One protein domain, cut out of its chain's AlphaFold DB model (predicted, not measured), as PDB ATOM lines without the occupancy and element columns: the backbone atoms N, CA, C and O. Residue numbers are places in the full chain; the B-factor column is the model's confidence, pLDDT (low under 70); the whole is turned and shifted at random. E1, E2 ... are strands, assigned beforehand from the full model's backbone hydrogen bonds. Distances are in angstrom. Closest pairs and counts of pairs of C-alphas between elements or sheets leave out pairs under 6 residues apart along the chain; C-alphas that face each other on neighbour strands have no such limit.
ATOM      1  N   GLU A  32       5.419  43.410 115.884       97.56
ATOM      2  CA  GLU A  32       6.424  42.924 114.953       97.56
ATOM      3  C   GLU A  32       6.584  41.425 115.187       97.56
ATOM      4  O   GLU A  32       6.611  40.972 116.333       97.56
ATOM      5  N   CYS A  33       6.639  40.662 114.104       96.50
ATOM      6  CA  CYS A  33       6.796  39.217 114.146       96.50
ATOM      7  C   CYS A  33       7.649  38.746 112.972       96.50
ATOM      8  O   CYS A  33       7.566  39.299 111.872       96.50
ATOM      9  N   GLU A  34       8.452  37.715 113.219       97.56
ATOM     10  CA  GLU A  34       9.137  36.979 112.161       97.56
ATOM     11  C   GLU A  34       8.106  36.293 111.261       97.56
ATOM     12  O   GLU A  34       7.018  35.922 111.715       97.56
ATOM     13  N   ILE A  35       8.444  36.166 109.981       97.50
ATOM     14  CA  ILE A  35       7.613  35.465 109.003       97.50
ATOM     15  C   ILE A  35       8.371  34.272 108.433       97.50
ATOM     16  O   ILE A  35       9.581  34.318 108.214       97.50
ATOM     17  N   GLU A  36       7.630  33.205 108.191       97.94
ATOM     18  CA  GLU A  36       8.133  31.943 107.662       97.94
ATOM     19  C   GLU A  36       7.917  31.863 106.148       97.94
ATOM     20  O   GLU A  36       7.081  32.569 105.573       97.94
ATOM     21  N   GLU A  37       8.640  30.954 105.495       97.50
ATOM     22  CA  GLU A  37       8.394  30.636 104.090       97.50
ATOM     23  C   GLU A  37       6.989  30.049 103.903       97.50
ATOM     24  O   GLU A  37       6.591  29.089 104.564       97.50
ATOM     25  N   ILE A  38       6.239  30.603 102.952       97.19
ATOM     26  CA  ILE A  38       4.971  30.040 102.467       97.19
ATOM     27  C   ILE A  38       5.257  28.838 101.556       97.19
ATOM     28  O   ILE A  38       4.535  27.841 101.556       97.19
ATOM     29  N   GLN A  39       6.306  28.968 100.747       95.75
ATOM     30  CA  GLN A  39       6.872  27.956  99.859       95.75
ATOM     31  C   GLN A  39       8.350  28.300  99.636       95.75
ATOM     32  O   GLN A  39       8.761  29.413  99.946       95.75
ATOM     33  N   SER A  40       9.135  27.371  99.083       95.94
ATOM     34  CA  SER A  40      10.592  27.530  98.958       95.94
ATOM     35  C   SER A  40      10.992  28.899  98.388       95.94
ATOM     36  O   SER A  40      10.645  29.226  97.251       95.94
ATOM     37  N   GLY A  41      11.699  29.690  99.202       94.88
ATOM     38  CA  GLY A  41      12.209  31.020  98.847       94.88
ATOM     39  C   GLY A  41      11.180  32.159  98.829       94.88
ATOM     40  O   GLY A  41      11.568  33.306  98.614       94.88
ATOM     41  N   ILE A  42       9.896  31.883  99.078       97.44
ATOM     42  CA  ILE A  42       8.808  32.868  99.084       97.44
ATOM     43  C   ILE A  42       8.270  33.039 100.502       97.44
ATOM     44  O   ILE A  42       7.714  32.109 101.090       97.44
ATOM     45  N   TYR A  43       8.357  34.261 101.014       97.69
ATOM     46  CA  TYR A  43       7.927  34.627 102.367       97.69
ATOM     47  C   TYR A  43       6.594  35.380 102.376       97.69
ATOM     48  O   TYR A  43       5.898  35.411 103.391       97.69
ATOM     49  N   ALA A  44       6.211  35.979 101.245       97.44
ATOM     50  CA  ALA A  44       4.978  36.742 101.147       97.44
ATOM     51  C   ALA A  44       4.317  36.629  99.768       97.44
ATOM     52  O   ALA A  44       4.989  36.538  98.739       97.44
ATOM     53  N   ARG A  45       2.983  36.691  99.758       98.06
ATOM     54  CA  ARG A  45       2.158  36.831  98.551       98.06
ATOM     55  C   ARG A  45       1.509  38.199  98.535       98.06
ATOM     56  O   ARG A  45       0.760  38.521  99.457       98.06
ATOM     57  N   TYR A  46       1.781  38.972  97.493       97.62
ATOM     58  CA  TYR A  46       1.285  40.332  97.330       97.62
ATOM     59  C   TYR A  46       0.306  40.432  96.166       97.62
ATOM     60  O   TYR A  46       0.565  39.932  95.069       97.62
ATOM     61  N   GLN A  47      -0.782  41.152  96.389       96.31
ATOM     62  CA  GLN A  47      -1.726  41.559  95.357       96.31
ATOM     63  C   GLN A  47      -2.293  42.937  95.695       96.31
ATOM     64  O   GLN A  47      -2.239  43.377  96.843       96.31
ATOM     65  N   SER A  48      -2.874  43.607  94.710       94.75
ATOM     66  CA  SER A  48      -3.592  44.860  94.936       94.75
ATOM     67  C   SER A  48      -4.952  44.847  94.263       94.75
ATOM     68  O   SER A  48      -5.201  44.096  93.315       94.75
ATOM     69  N   THR A  49      -5.863  45.660  94.780       93.44
ATOM     70  CA  THR A  49      -7.194  45.840  94.217       93.44
ATOM     71  C   THR A  49      -7.277  47.161  93.469       93.44
ATOM     72  O   THR A  49      -6.659  48.160  93.845       93.44
ATOM     73  N   ALA A  50      -8.054  47.163  92.389       89.88
ATOM     74  CA  ALA A  50      -8.372  48.369  91.641       89.88
ATOM     75  C   ALA A  50      -9.890  48.525  91.503       89.88
ATOM     76  O   ALA A  50     -10.592  47.611  91.061       89.88
ATOM     77  N   SER A  51     -10.394  49.703  91.865       88.38
ATOM     78  CA  SER A  51     -11.811  50.056  91.827       88.38
ATOM     79  C   SER A  51     -12.011  51.541  91.534       88.38
ATOM     80  O   SER A  51     -11.198  52.400  91.878       88.38
ATOM     81  N   SER A  52     -13.160  51.859  90.937       88.38
ATOM     82  CA  SER A  52     -13.629  53.245  90.797       88.38
ATOM     83  C   SER A  52     -14.033  53.885  92.132       88.38
ATOM     84  O   SER A  52     -14.144  55.108  92.212       88.38
ATOM     85  N   ILE A  53     -14.254  53.080  93.177       87.94
ATOM     86  CA  ILE A  53     -14.494  53.549  94.543       87.94
ATOM     87  C   ILE A  53     -13.141  53.623  95.264       87.94
ATOM     88  O   ILE A  53     -12.507  52.584  95.443       87.94
ATOM     89  N   PRO A  54     -12.699  54.808  95.730       83.38
ATOM     90  CA  PRO A  54     -11.404  54.964  96.391       83.38
ATOM     91  C   PRO A  54     -11.169  54.008  97.566       83.38
ATOM     92  O   PRO A  54     -10.084  53.455  97.665       83.38
ATOM     93  N   ALA A  55     -12.186  53.767  98.400       83.62
ATOM     94  CA  ALA A  55     -12.097  52.888  99.571       83.62
ATOM     95  C   ALA A  55     -11.865  51.401  99.236       83.62
ATOM     96  O   ALA A  55     -11.443  50.645 100.102       83.62
ATOM     97  N   ASP A  56     -12.101  51.000  97.986       88.81
ATOM     98  CA  ASP A  56     -11.918  49.626  97.519       88.81
ATOM     99  C   ASP A  56     -10.560  49.442  96.808       88.81
ATOM    100  O   ASP A  56     -10.307  48.384  96.230       88.81
ATOM    101  N   ASN A  57      -9.694  50.466  96.817       91.25
ATOM    102  CA  ASN A  57      -8.309  50.381  96.349       91.25
ATOM    103  C   ASN A  57      -7.392  50.165  97.552       91.25
ATOM    104  O   ASN A  57      -7.106  51.102  98.297       91.25
ATOM    105  N   TYR A  58      -6.941  48.931  97.732       94.81
ATOM    106  CA  TYR A  58      -6.057  48.538  98.816       94.81
ATOM    107  C   TYR A  58      -5.111  47.430  98.362       94.81
ATOM    108  O   TYR A  58      -5.279  46.777  97.333       94.81
ATOM    109  N   GLU A  59      -4.067  47.245  99.143       97.12
ATOM    110  CA  GLU A  59      -3.061  46.217  98.973       97.12
ATOM    111  C   GLU A  59      -3.365  45.068  99.926       97.12
ATOM    112  O   GLU A  59      -3.880  45.260 101.030       97.12
ATOM    113  N   ILE A  60      -3.055  43.858  99.485       97.31
ATOM    114  CA  ILE A  60      -3.270  42.640 100.248       97.31
ATOM    115  C   ILE A  60      -1.940  41.906 100.296       97.31
ATOM    116  O   ILE A  60      -1.356  41.572  99.260       97.31
ATOM    117  N   ILE A  61      -1.479  41.627 101.508       98.00
ATOM    118  CA  ILE A  61      -0.296  40.808 101.747       98.00
ATOM    119  C   ILE A  61      -0.690  39.610 102.598       98.00
ATOM    120  O   ILE A  61      -1.363  39.743 103.618       98.00
ATOM    121  N   THR A  62      -0.281  38.426 102.161       98.19
ATOM    122  CA  THR A  62      -0.402  37.198 102.947       98.19
ATOM    123  C   THR A  62       0.988  36.708 103.311       98.19
ATOM    124  O   THR A  62       1.843  36.588 102.435       98.19
ATOM    125  N   VAL A  63       1.199  36.427 104.594       98.12
ATOM    126  CA  VAL A  63       2.460  35.941 105.175       98.12
ATOM    127  C   VAL A  63       2.197  34.707 106.032       98.12
ATOM    128  O   VAL A  63       1.071  34.507 106.489       98.12
ATOM    129  N   CYS A  64       3.217  33.884 106.269       98.19
ATOM    130  CA  CYS A  64       3.142  32.789 107.233       98.19
ATOM    131  C   CYS A  64       3.702  33.249 108.585       98.19
ATOM    132  O   CYS A  64       4.837  33.713 108.650       98.19
ATOM    133  N   ILE A  65       2.914  33.144 109.655       97.25
ATOM    134  CA  ILE A  65       3.324  33.461 111.028       97.25
ATOM    135  C   ILE A  65       2.934  32.279 111.911       97.25
ATOM    136  O   ILE A  65       1.753  31.941 112.002       97.25
ATOM    137  N   ASN A  66       3.907  31.667 112.587       96.44
ATOM    138  CA  ASN A  66       3.720  30.489 113.438       96.44
ATOM    139  C   ASN A  66       2.999  29.340 112.704       96.44
ATOM    140  O   ASN A  66       2.052  28.747 113.232       96.44
ATOM    141  N   GLY A  67       3.398  29.066 111.458       96.12
ATOM    142  CA  GLY A  67       2.777  28.058 110.591       96.12
ATOM    143  C   GLY A  67       1.369  28.392 110.072       96.12
ATOM    144  O   GLY A  67       0.743  27.546 109.427       96.12
ATOM    145  N   GLN A  68       0.842  29.593 110.338       97.62
ATOM    146  CA  GLN A  68      -0.478  30.028 109.880       97.62
ATOM    147  C   GLN A  68      -0.372  31.137 108.832       97.62
ATOM    148  O   GLN A  68       0.319  32.134 109.028       97.62
ATOM    149  N   LEU A  69      -1.130  31.006 107.739       97.94
ATOM    150  CA  LEU A  69      -1.290  32.087 106.771       97.94
ATOM    151  C   LEU A  69      -2.169  33.193 107.358       97.94
ATOM    152  O   LEU A  69      -3.328  32.957 107.707       97.94
ATOM    153  N   ILE A  70      -1.611  34.396 107.447       97.44
ATOM    154  CA  ILE A  70      -2.292  35.603 107.908       97.44
ATOM    155  C   ILE A  70      -2.308  36.616 106.772       97.44
ATOM    156  O   ILE A  70      -1.281  36.881 106.146       97.44
ATOM    157  N   THR A  71      -3.482  37.192 106.535       97.25
ATOM    158  CA  THR A  71      -3.710  38.216 105.518       97.25
ATOM    159  C   THR A  71      -3.915  39.577 106.177       97.25
ATOM    160  O   THR A  71      -4.618  39.690 107.185       97.25
ATOM    161  N   TYR A  72      -3.294  40.599 105.595       97.38
ATOM    162  CA  TYR A  72      -3.471  42.005 105.943       97.38
ATOM    163  C   TYR A  72      -3.981  42.762 104.724       97.38
ATOM    164  O   TYR A  72      -3.532  42.503 103.606       97.38
ATOM    165  N   GLU A  73      -4.902  43.692 104.955       96.56
ATOM    166  CA  GLU A  73      -5.585  44.443 103.903       96.56
ATOM    167  C   GLU A  73      -5.510  45.942 104.200       96.56
ATOM    168  O   GLU A  73      -6.041  46.418 105.206       96.56
ATOM    169  N   GLY A  74      -4.858  46.698 103.319       96.19
ATOM    170  CA  GLY A  74      -4.687  48.139 103.469       96.19
ATOM    171  C   GLY A  74      -3.482  48.650 102.699       96.19
ATOM    172  O   GLY A  74      -3.481  48.603 101.475       96.19
ATOM    173  N   ASN A  75      -2.469  49.160 103.390       96.75
ATOM    174  CA  ASN A  75      -1.230  49.630 102.785       96.75
ATOM    175  C   ASN A  75      -0.044  48.749 103.188       96.75
ATOM    176  O   ASN A  75       0.145  48.432 104.367       96.75
ATOM    177  N   VAL A  76       0.757  48.381 102.192       97.94
ATOM    178  CA  VAL A  76       1.909  47.494 102.321       97.94
ATOM    179  C   VAL A  76       3.156  48.237 101.852       97.94
ATOM    180  O   VAL A  76       3.285  48.605 100.688       97.94
ATOM    181  N   GLU A  77       4.107  48.425 102.756       98.06
ATOM    182  CA  GLU A  77       5.433  48.948 102.440       98.06
ATOM    183  C   GLU A  77       6.450  47.802 102.434       98.06
ATOM    184  O   GLU A  77       6.512  47.014 103.376       98.06
ATOM    185  N   PHE A  78       7.273  47.714 101.387       96.81
ATOM    186  CA  PHE A  78       8.364  46.741 101.312       96.81
ATOM    187  C   PHE A  78       9.708  47.400 101.601       96.81
ATOM    188  O   PHE A  78      10.081  48.387 100.966       96.81
ATOM    189  N   ILE A  79      10.473  46.791 102.503       97.44
ATOM    190  CA  ILE A  79      11.875  47.116 102.753       97.44
ATOM    191  C   ILE A  79      12.699  45.884 102.389       97.44
ATOM    192  O   ILE A  79      12.705  44.887 103.105       97.44
ATOM    193  N   PHE A  80      13.394  45.948 101.255       95.88
ATOM    194  CA  PHE A  80      14.153  44.802 100.766       95.88
ATOM    195  C   PHE A  80      15.504  44.666 101.475       95.88
ATOM    196  O   PHE A  80      16.354  45.554 101.373       95.88
ATOM    197  N   VAL A  81      15.691  43.555 102.190       95.19
ATOM    198  CA  VAL A  81      16.877  43.236 103.004       95.19
ATOM    199  C   VAL A  81      17.198  41.743 102.911       95.19
ATOM    200  O   VAL A  81      16.304  40.913 102.921       95.19
ATOM    201  N   GLU A  82      18.480  41.389 102.832       91.00
ATOM    202  CA  GLU A  82      18.909  40.000 102.569       91.00
ATOM    203  C   GLU A  82      18.767  39.053 103.776       91.00
ATOM    204  O   GLU A  82      18.635  37.848 103.601       91.00
ATOM    205  N   ASN A  83      18.813  39.578 105.006       88.12
ATOM    206  CA  ASN A  83      18.990  38.768 106.224       88.12
ATOM    207  C   ASN A  83      17.849  38.902 107.245       88.12
ATOM    208  O   ASN A  83      17.996  38.449 108.379       88.12
ATOM    209  N   GLU A  84      16.741  39.548 106.887       93.31
ATOM    210  CA  GLU A  84      15.586  39.687 107.775       93.31
ATOM    211  C   GLU A  84      14.321  39.266 107.040       93.31
ATOM    212  O   GLU A  84      14.098  39.686 105.909       93.31
ATOM    213  N   ASN A  85      13.493  38.472 107.720       96.38
ATOM    214  CA  ASN A  85      12.175  38.051 107.263       96.38
ATOM    215  C   ASN A  85      11.178  38.347 108.376       96.38
ATOM    216  O   ASN A  85      11.008  37.564 109.313       96.38
ATOM    217  N   LYS A  86      10.536  39.510 108.308       97.56
ATOM    218  CA  LYS A  86       9.579  39.934 109.332       97.56
ATOM    219  C   LYS A  86       8.530  40.875 108.776       97.56
ATOM    220  O   LYS A  86       8.717  41.537 107.756       97.56
ATOM    221  N   ILE A  87       7.441  40.988 109.517       98.06
ATOM    222  CA  ILE A  87       6.389  41.962 109.273       98.06
ATOM    223  C   ILE A  87       6.182  42.810 110.519       98.06
ATOM    224  O   ILE A  87       6.136  42.315 111.646       98.06
ATOM    225  N   LYS A  88       6.043  44.112 110.299       98.31
ATOM    226  CA  LYS A  88       5.705  45.095 111.315       98.31
ATOM    227  C   LYS A  88       4.337  45.671 111.004       98.31
ATOM    228  O   LYS A  88       4.168  46.404 110.032       98.31
ATOM    229  N   VAL A  89       3.375  45.383 111.866       97.69
ATOM    230  CA  VAL A  89       2.040  45.975 111.821       97.69
ATOM    231  C   VAL A  89       2.097  47.303 112.564       97.69
ATOM    232  O   VAL A  89       2.280  47.353 113.781       97.69
ATOM    233  N   THR A  90       2.009  48.397 111.811       97.25
ATOM    234  CA  THR A  90       2.079  49.763 112.348       97.25
ATOM    235  C   THR A  90       0.704  50.315 112.691       97.25
ATOM    236  O   THR A  90       0.590  51.083 113.653       97.25
ATOM    237  N   GLU A  91      -0.316  49.898 111.938       96.31
ATOM    238  CA  GLU A  91      -1.723  50.173 112.196       96.31
ATOM    239  C   GLU A  91      -2.573  48.952 111.792       96.31
ATOM    240  O   GLU A  91      -2.331  48.340 110.758       96.31
ATOM    241  N   LYS A  92      -3.550  48.590 112.623       95.12
ATOM    242  CA  LYS A  92      -4.587  47.573 112.397       95.12
ATOM    243  C   LYS A  92      -5.872  48.036 113.094       95.12
ATOM    244  O   LYS A  92      -6.170  47.578 114.202       95.12
ATOM    245  N   PRO A  93      -6.523  49.084 112.559       95.12
ATOM    246  CA  PRO A  93      -7.733  49.658 113.138       95.12
ATOM    247  C   PRO A  93      -8.945  48.739 112.928       95.12
ATOM    248  O   PRO A  93      -8.916  47.826 112.109       95.12
ATOM    249  N   ASN A  94     -10.067  49.025 113.594       92.19
ATOM    250  CA  ASN A  94     -11.344  48.341 113.324       92.19
ATOM    251  C   ASN A  94     -12.056  48.929 112.090       92.19
ATOM    252  O   ASN A  94     -13.267  49.154 112.099       92.19
ATOM    253  N   ILE A  95     -11.287  49.236 111.045       91.81
ATOM    254  CA  ILE A  95     -11.755  49.809 109.784       91.81
ATOM    255  C   ILE A  95     -11.305  48.871 108.670       91.81
ATOM    256  O   ILE A  95     -10.164  48.417 108.649       91.81
ATOM    257  N   VAL A  96     -12.218  48.573 107.753       91.25
ATOM    258  CA  VAL A  96     -11.954  47.699 106.606       91.25
ATOM    259  C   VAL A  96     -10.819  48.267 105.752       91.25
ATOM    260  O   VAL A  96     -10.749  49.482 105.550       91.25
ATOM    261  N   HIS A  97      -9.947  47.386 105.261       93.50
ATOM    262  CA  HIS A  97      -8.877  47.717 104.312       93.50
ATOM    263  C   HIS A  97      -7.964  48.871 104.771       93.50
ATOM    264  O   HIS A  97      -7.542  49.708 103.975       93.50
ATOM    265  N   SER A  98      -7.720  48.966 106.079       95.00
ATOM    266  CA  SER A  98      -6.998  50.084 106.699       95.00
ATOM    267  C   SER A  98      -5.781  49.635 107.506       95.00
ATOM    268  O   SER A  98      -5.234  50.428 108.277       95.00
ATOM    269  N   ASP A  99      -5.347  48.384 107.342       97.12
ATOM    270  CA  ASP A  99      -4.094  47.922 107.927       97.12
ATOM    271  C   ASP A  99      -2.921  48.694 107.304       97.12
ATOM    272  O   ASP A  99      -2.943  49.062 106.131       97.12
ATOM    273  N   LYS A 100      -1.867  48.933 108.080       97.81
ATOM    274  CA  LYS A 100      -0.592  49.455 107.584       97.81
ATOM    275  C   LYS A 100       0.526  48.562 108.054       97.81
ATOM    276  O   LYS A 100       0.809  48.477 109.258       97.81
ATOM    277  N   VAL A 101       1.189  47.929 107.102       98.19
ATOM    278  CA  VAL A 101       2.226  46.942 107.377       98.19
ATOM    279  C   VAL A 101       3.501  47.268 106.620       98.19
ATOM    280  O   VAL A 101       3.465  47.704 105.474       98.19
ATOM    281  N   ILE A 102       4.633  47.037 107.278       98.38
ATOM    282  CA  ILE A 102       5.964  47.118 106.682       98.38
ATOM    283  C   ILE A 102       6.537  45.707 106.668       98.38
ATOM    284  O   ILE A 102       6.594  45.051 107.713       98.38
ATOM    285  N   VAL A 103       6.952  45.235 105.501       97.75
ATOM    286  CA  VAL A 103       7.477  43.886 105.290       97.75
ATOM    287  C   VAL A 103       8.962  43.979 104.960       97.75
ATOM    288  O   VAL A 103       9.351  44.665 104.016       97.75
ATOM    289  N   TYR A 104       9.782  43.284 105.742       98.06
ATOM    290  CA  TYR A 104      11.228  43.191 105.571       98.06
ATOM    291  C   TYR A 104      11.558  41.796 105.060       98.06
ATOM    292  O   TYR A 104      11.300  40.834 105.782       98.06
ATOM    293  N   ILE A 105      12.058  41.704 103.830       96.62
ATOM    294  CA  ILE A 105      12.308  40.439 103.120       96.62
ATOM    295  C   ILE A 105      13.312  40.631 101.976       96.62
ATOM    296  O   ILE A 105      13.460  41.752 101.486       96.62
ATOM    297  N   PRO A 106      13.942  39.561 101.467       96.00
ATOM    298  CA  PRO A 106      14.732  39.620 100.243       96.00
ATOM    299  C   PRO A 106      13.887  40.017  99.025       96.00
ATOM    300  O   PRO A 106      12.682  39.763  98.954       96.00
ATOM    301  N   LYS A 107      14.529  40.634  98.029       92.00
ATOM    302  CA  LYS A 107      13.844  41.199  96.853       92.00
ATOM    303  C   LYS A 107      13.070  40.164  96.034       92.00
ATOM    304  O   LYS A 107      11.965  40.450  95.586       92.00
ATOM    305  N   ASP A 108      13.637  38.974  95.869       93.94
ATOM    306  CA  ASP A 108      13.062  37.912  95.035       93.94
ATOM    307  C   ASP A 108      12.177  36.941  95.842       93.94
ATOM    308  O   ASP A 108      11.784  35.884  95.349       93.94
ATOM    309  N   SER A 109      11.839  37.308  97.084       96.19
ATOM    310  CA  SER A 109      11.068  36.486  98.024       96.19
ATOM    311  C   SER A 109       9.579  36.844  98.109       96.19
ATOM    312  O   SER A 109       8.870  36.355  98.996       96.19
ATOM    313  N   VAL A 110       9.093  37.678  97.183       96.31
ATOM    314  CA  VAL A 110       7.675  38.042  97.043       96.31
ATOM    315  C   VAL A 110       7.083  37.409  95.799       96.31
ATOM    316  O   VAL A 110       7.539  37.639  94.680       96.31
ATOM    317  N   GLU A 111       5.992  36.677  95.982       96.88
ATOM    318  CA  GLU A 111       5.143  36.248  94.878       96.88
ATOM    319  C   GLU A 111       4.091  37.333  94.593       96.88
ATOM    320  O   GLU A 111       3.200  37.590  95.406       96.88
ATOM    321  N   HIS A 112       4.199  37.986  93.434       94.69
ATOM    322  CA  HIS A 112       3.247  39.004  92.986       94.69
ATOM    323  C   HIS A 112       2.114  38.363  92.172       94.69
ATOM    324  O   HIS A 112       2.338  37.872  91.067       94.69
ATOM    325  N   LEU A 113       0.886  38.417  92.691       93.19
ATOM    326  CA  LEU A 113      -0.303  37.827  92.057       93.19
ATOM    327  C   LEU A 113      -1.030  38.797  91.105       93.19
ATOM    328  O   LEU A 113      -1.954  38.399  90.397       93.19
ATOM    329  N   GLY A 114      -0.597  40.059  91.051       91.00
ATOM    330  CA  GLY A 114      -1.132  41.083  90.153       91.00
ATOM    331  C   GLY A 114      -2.248  41.933  90.767       91.00
ATOM    332  O   GLY A 114      -2.342  42.078  91.986       91.00
ATOM    333  N   ILE A 115      -3.054  42.543  89.891       87.88
ATOM    334  CA  ILE A 115      -4.131  43.474  90.251       87.88
ATOM    335  C   ILE A 115      -5.483  42.798  90.019       87.88
ATOM    336  O   ILE A 115      -5.769  42.352  88.905       87.88
ATOM    337  N   VAL A 116      -6.336  42.776  91.042       81.62
ATOM    338  CA  VAL A 116      -7.713  42.275  90.951       81.62
ATOM    339  C   VAL A 116      -8.675  43.455  90.807       81.62
ATOM    340  O   VAL A 116      -8.763  44.322  91.676       81.62
ATOM    341  N   GLY A 117      -9.410  43.499  89.695       72.19
ATOM    342  CA  GLY A 117     -10.472  44.483  89.490       72.19
ATOM    343  C   GLY A 117     -11.726  44.099  90.272       72.19
ATOM    344  O   GLY A 117     -12.269  43.014  90.062       72.19
ATOM    345  N   ILE A 118     -12.213  44.986  91.142       71.75
ATOM    346  CA  ILE A 118     -13.485  44.774  91.845       71.75
ATOM    347  C   ILE A 118     -14.603  45.316  90.946       71.75
ATOM    348  O   ILE A 118     -14.875  46.516  90.899       71.75
TER     349      ILE A 118
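Overview. This is residues 32 to 118 of the 120 residues of an uncharacterized protein of [Eubacterium] rectale (UniProt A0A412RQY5). One strongly twisted sheet of seven strands is folded back on itself at the long, bent strand E4, giving two leaves, E1 E5 E6 and E3 E2 E7, that are partly face to face. The fold stays open, with the edge strands E1 and E7 apart. The printed part has 87 residues with no named helix and seven named strands, E1 to E7 along the chain, and its class is all strand. The mixed sheet runs E1, E5, E6, E4, E3, E2, E7. The whole is compact, with a radius of gyration of the C-alphas of 12.7 A, and only just elongated, spanning 38 by 25 by 22 A.

Arrangement. The edge strand E1, residues 32 to 34, is antiparallel to E5, residues 86 to 91, with N 33 and O 87 3.0 A apart. E2, residues 44 to 50, and E3, residues 59 to 65, form an antiparallel hairpin, with N 60 and O 47 at 2.8 A. E3 also forms a hairpin with E4, residues 68 to 80, where N 59 and O 74 are 2.8 A apart; E2, E3 and E4 are a meander, each strand the antiparallel neighbour of the one before. E4 bends by 112 degrees at residue 74 and its pairing is staggered: residues 68 to 74 pair with E3, and residues 74 to 80 with E6, residues 99 to 105. E6 is parallel to E4, with N 77 and O 101 at 2.9 A, and forms an antiparallel hairpin with E5, with N 88 and O 102 at 2.8 A. The other edge strand, E7, residues 110 to 117, is parallel to E2 at 18 degrees, with N 113 and O 46 at 2.8 A. This is a folded sheet, one sheet bent back on itself with E4 as the hinge: E1 E5 E6 face E3 E2 E7, with 23 pairs of C-alphas within 11 A. E2 and E6 are only just apart, their closest C-alphas at 8.4 A.

Along the chain. E1 begins at C-alpha 32, (6.424, 42.924, 114.953), and measures 7.1 A from first to last C-alpha. E2 measures 20.1 A and E3 18.7 A. E4, the longest strand with 13 residues, measures 22.7 A and bends at C-alpha 74, (-4.687, 48.139, 103.469). E5 measures 15.5 A, E6 18.7 A and E7 20.7 A, ending at C-alpha 117, (-10.472, 44.483, 89.490).

Size, cuts and confidence. The two C-alphas farthest apart, those of Ser 52 and Asn 83, are 38.9 A apart. The printed part has no cut and no long link. The mean pLDDT of the printed part is 94.6, and no printed residue is under 70.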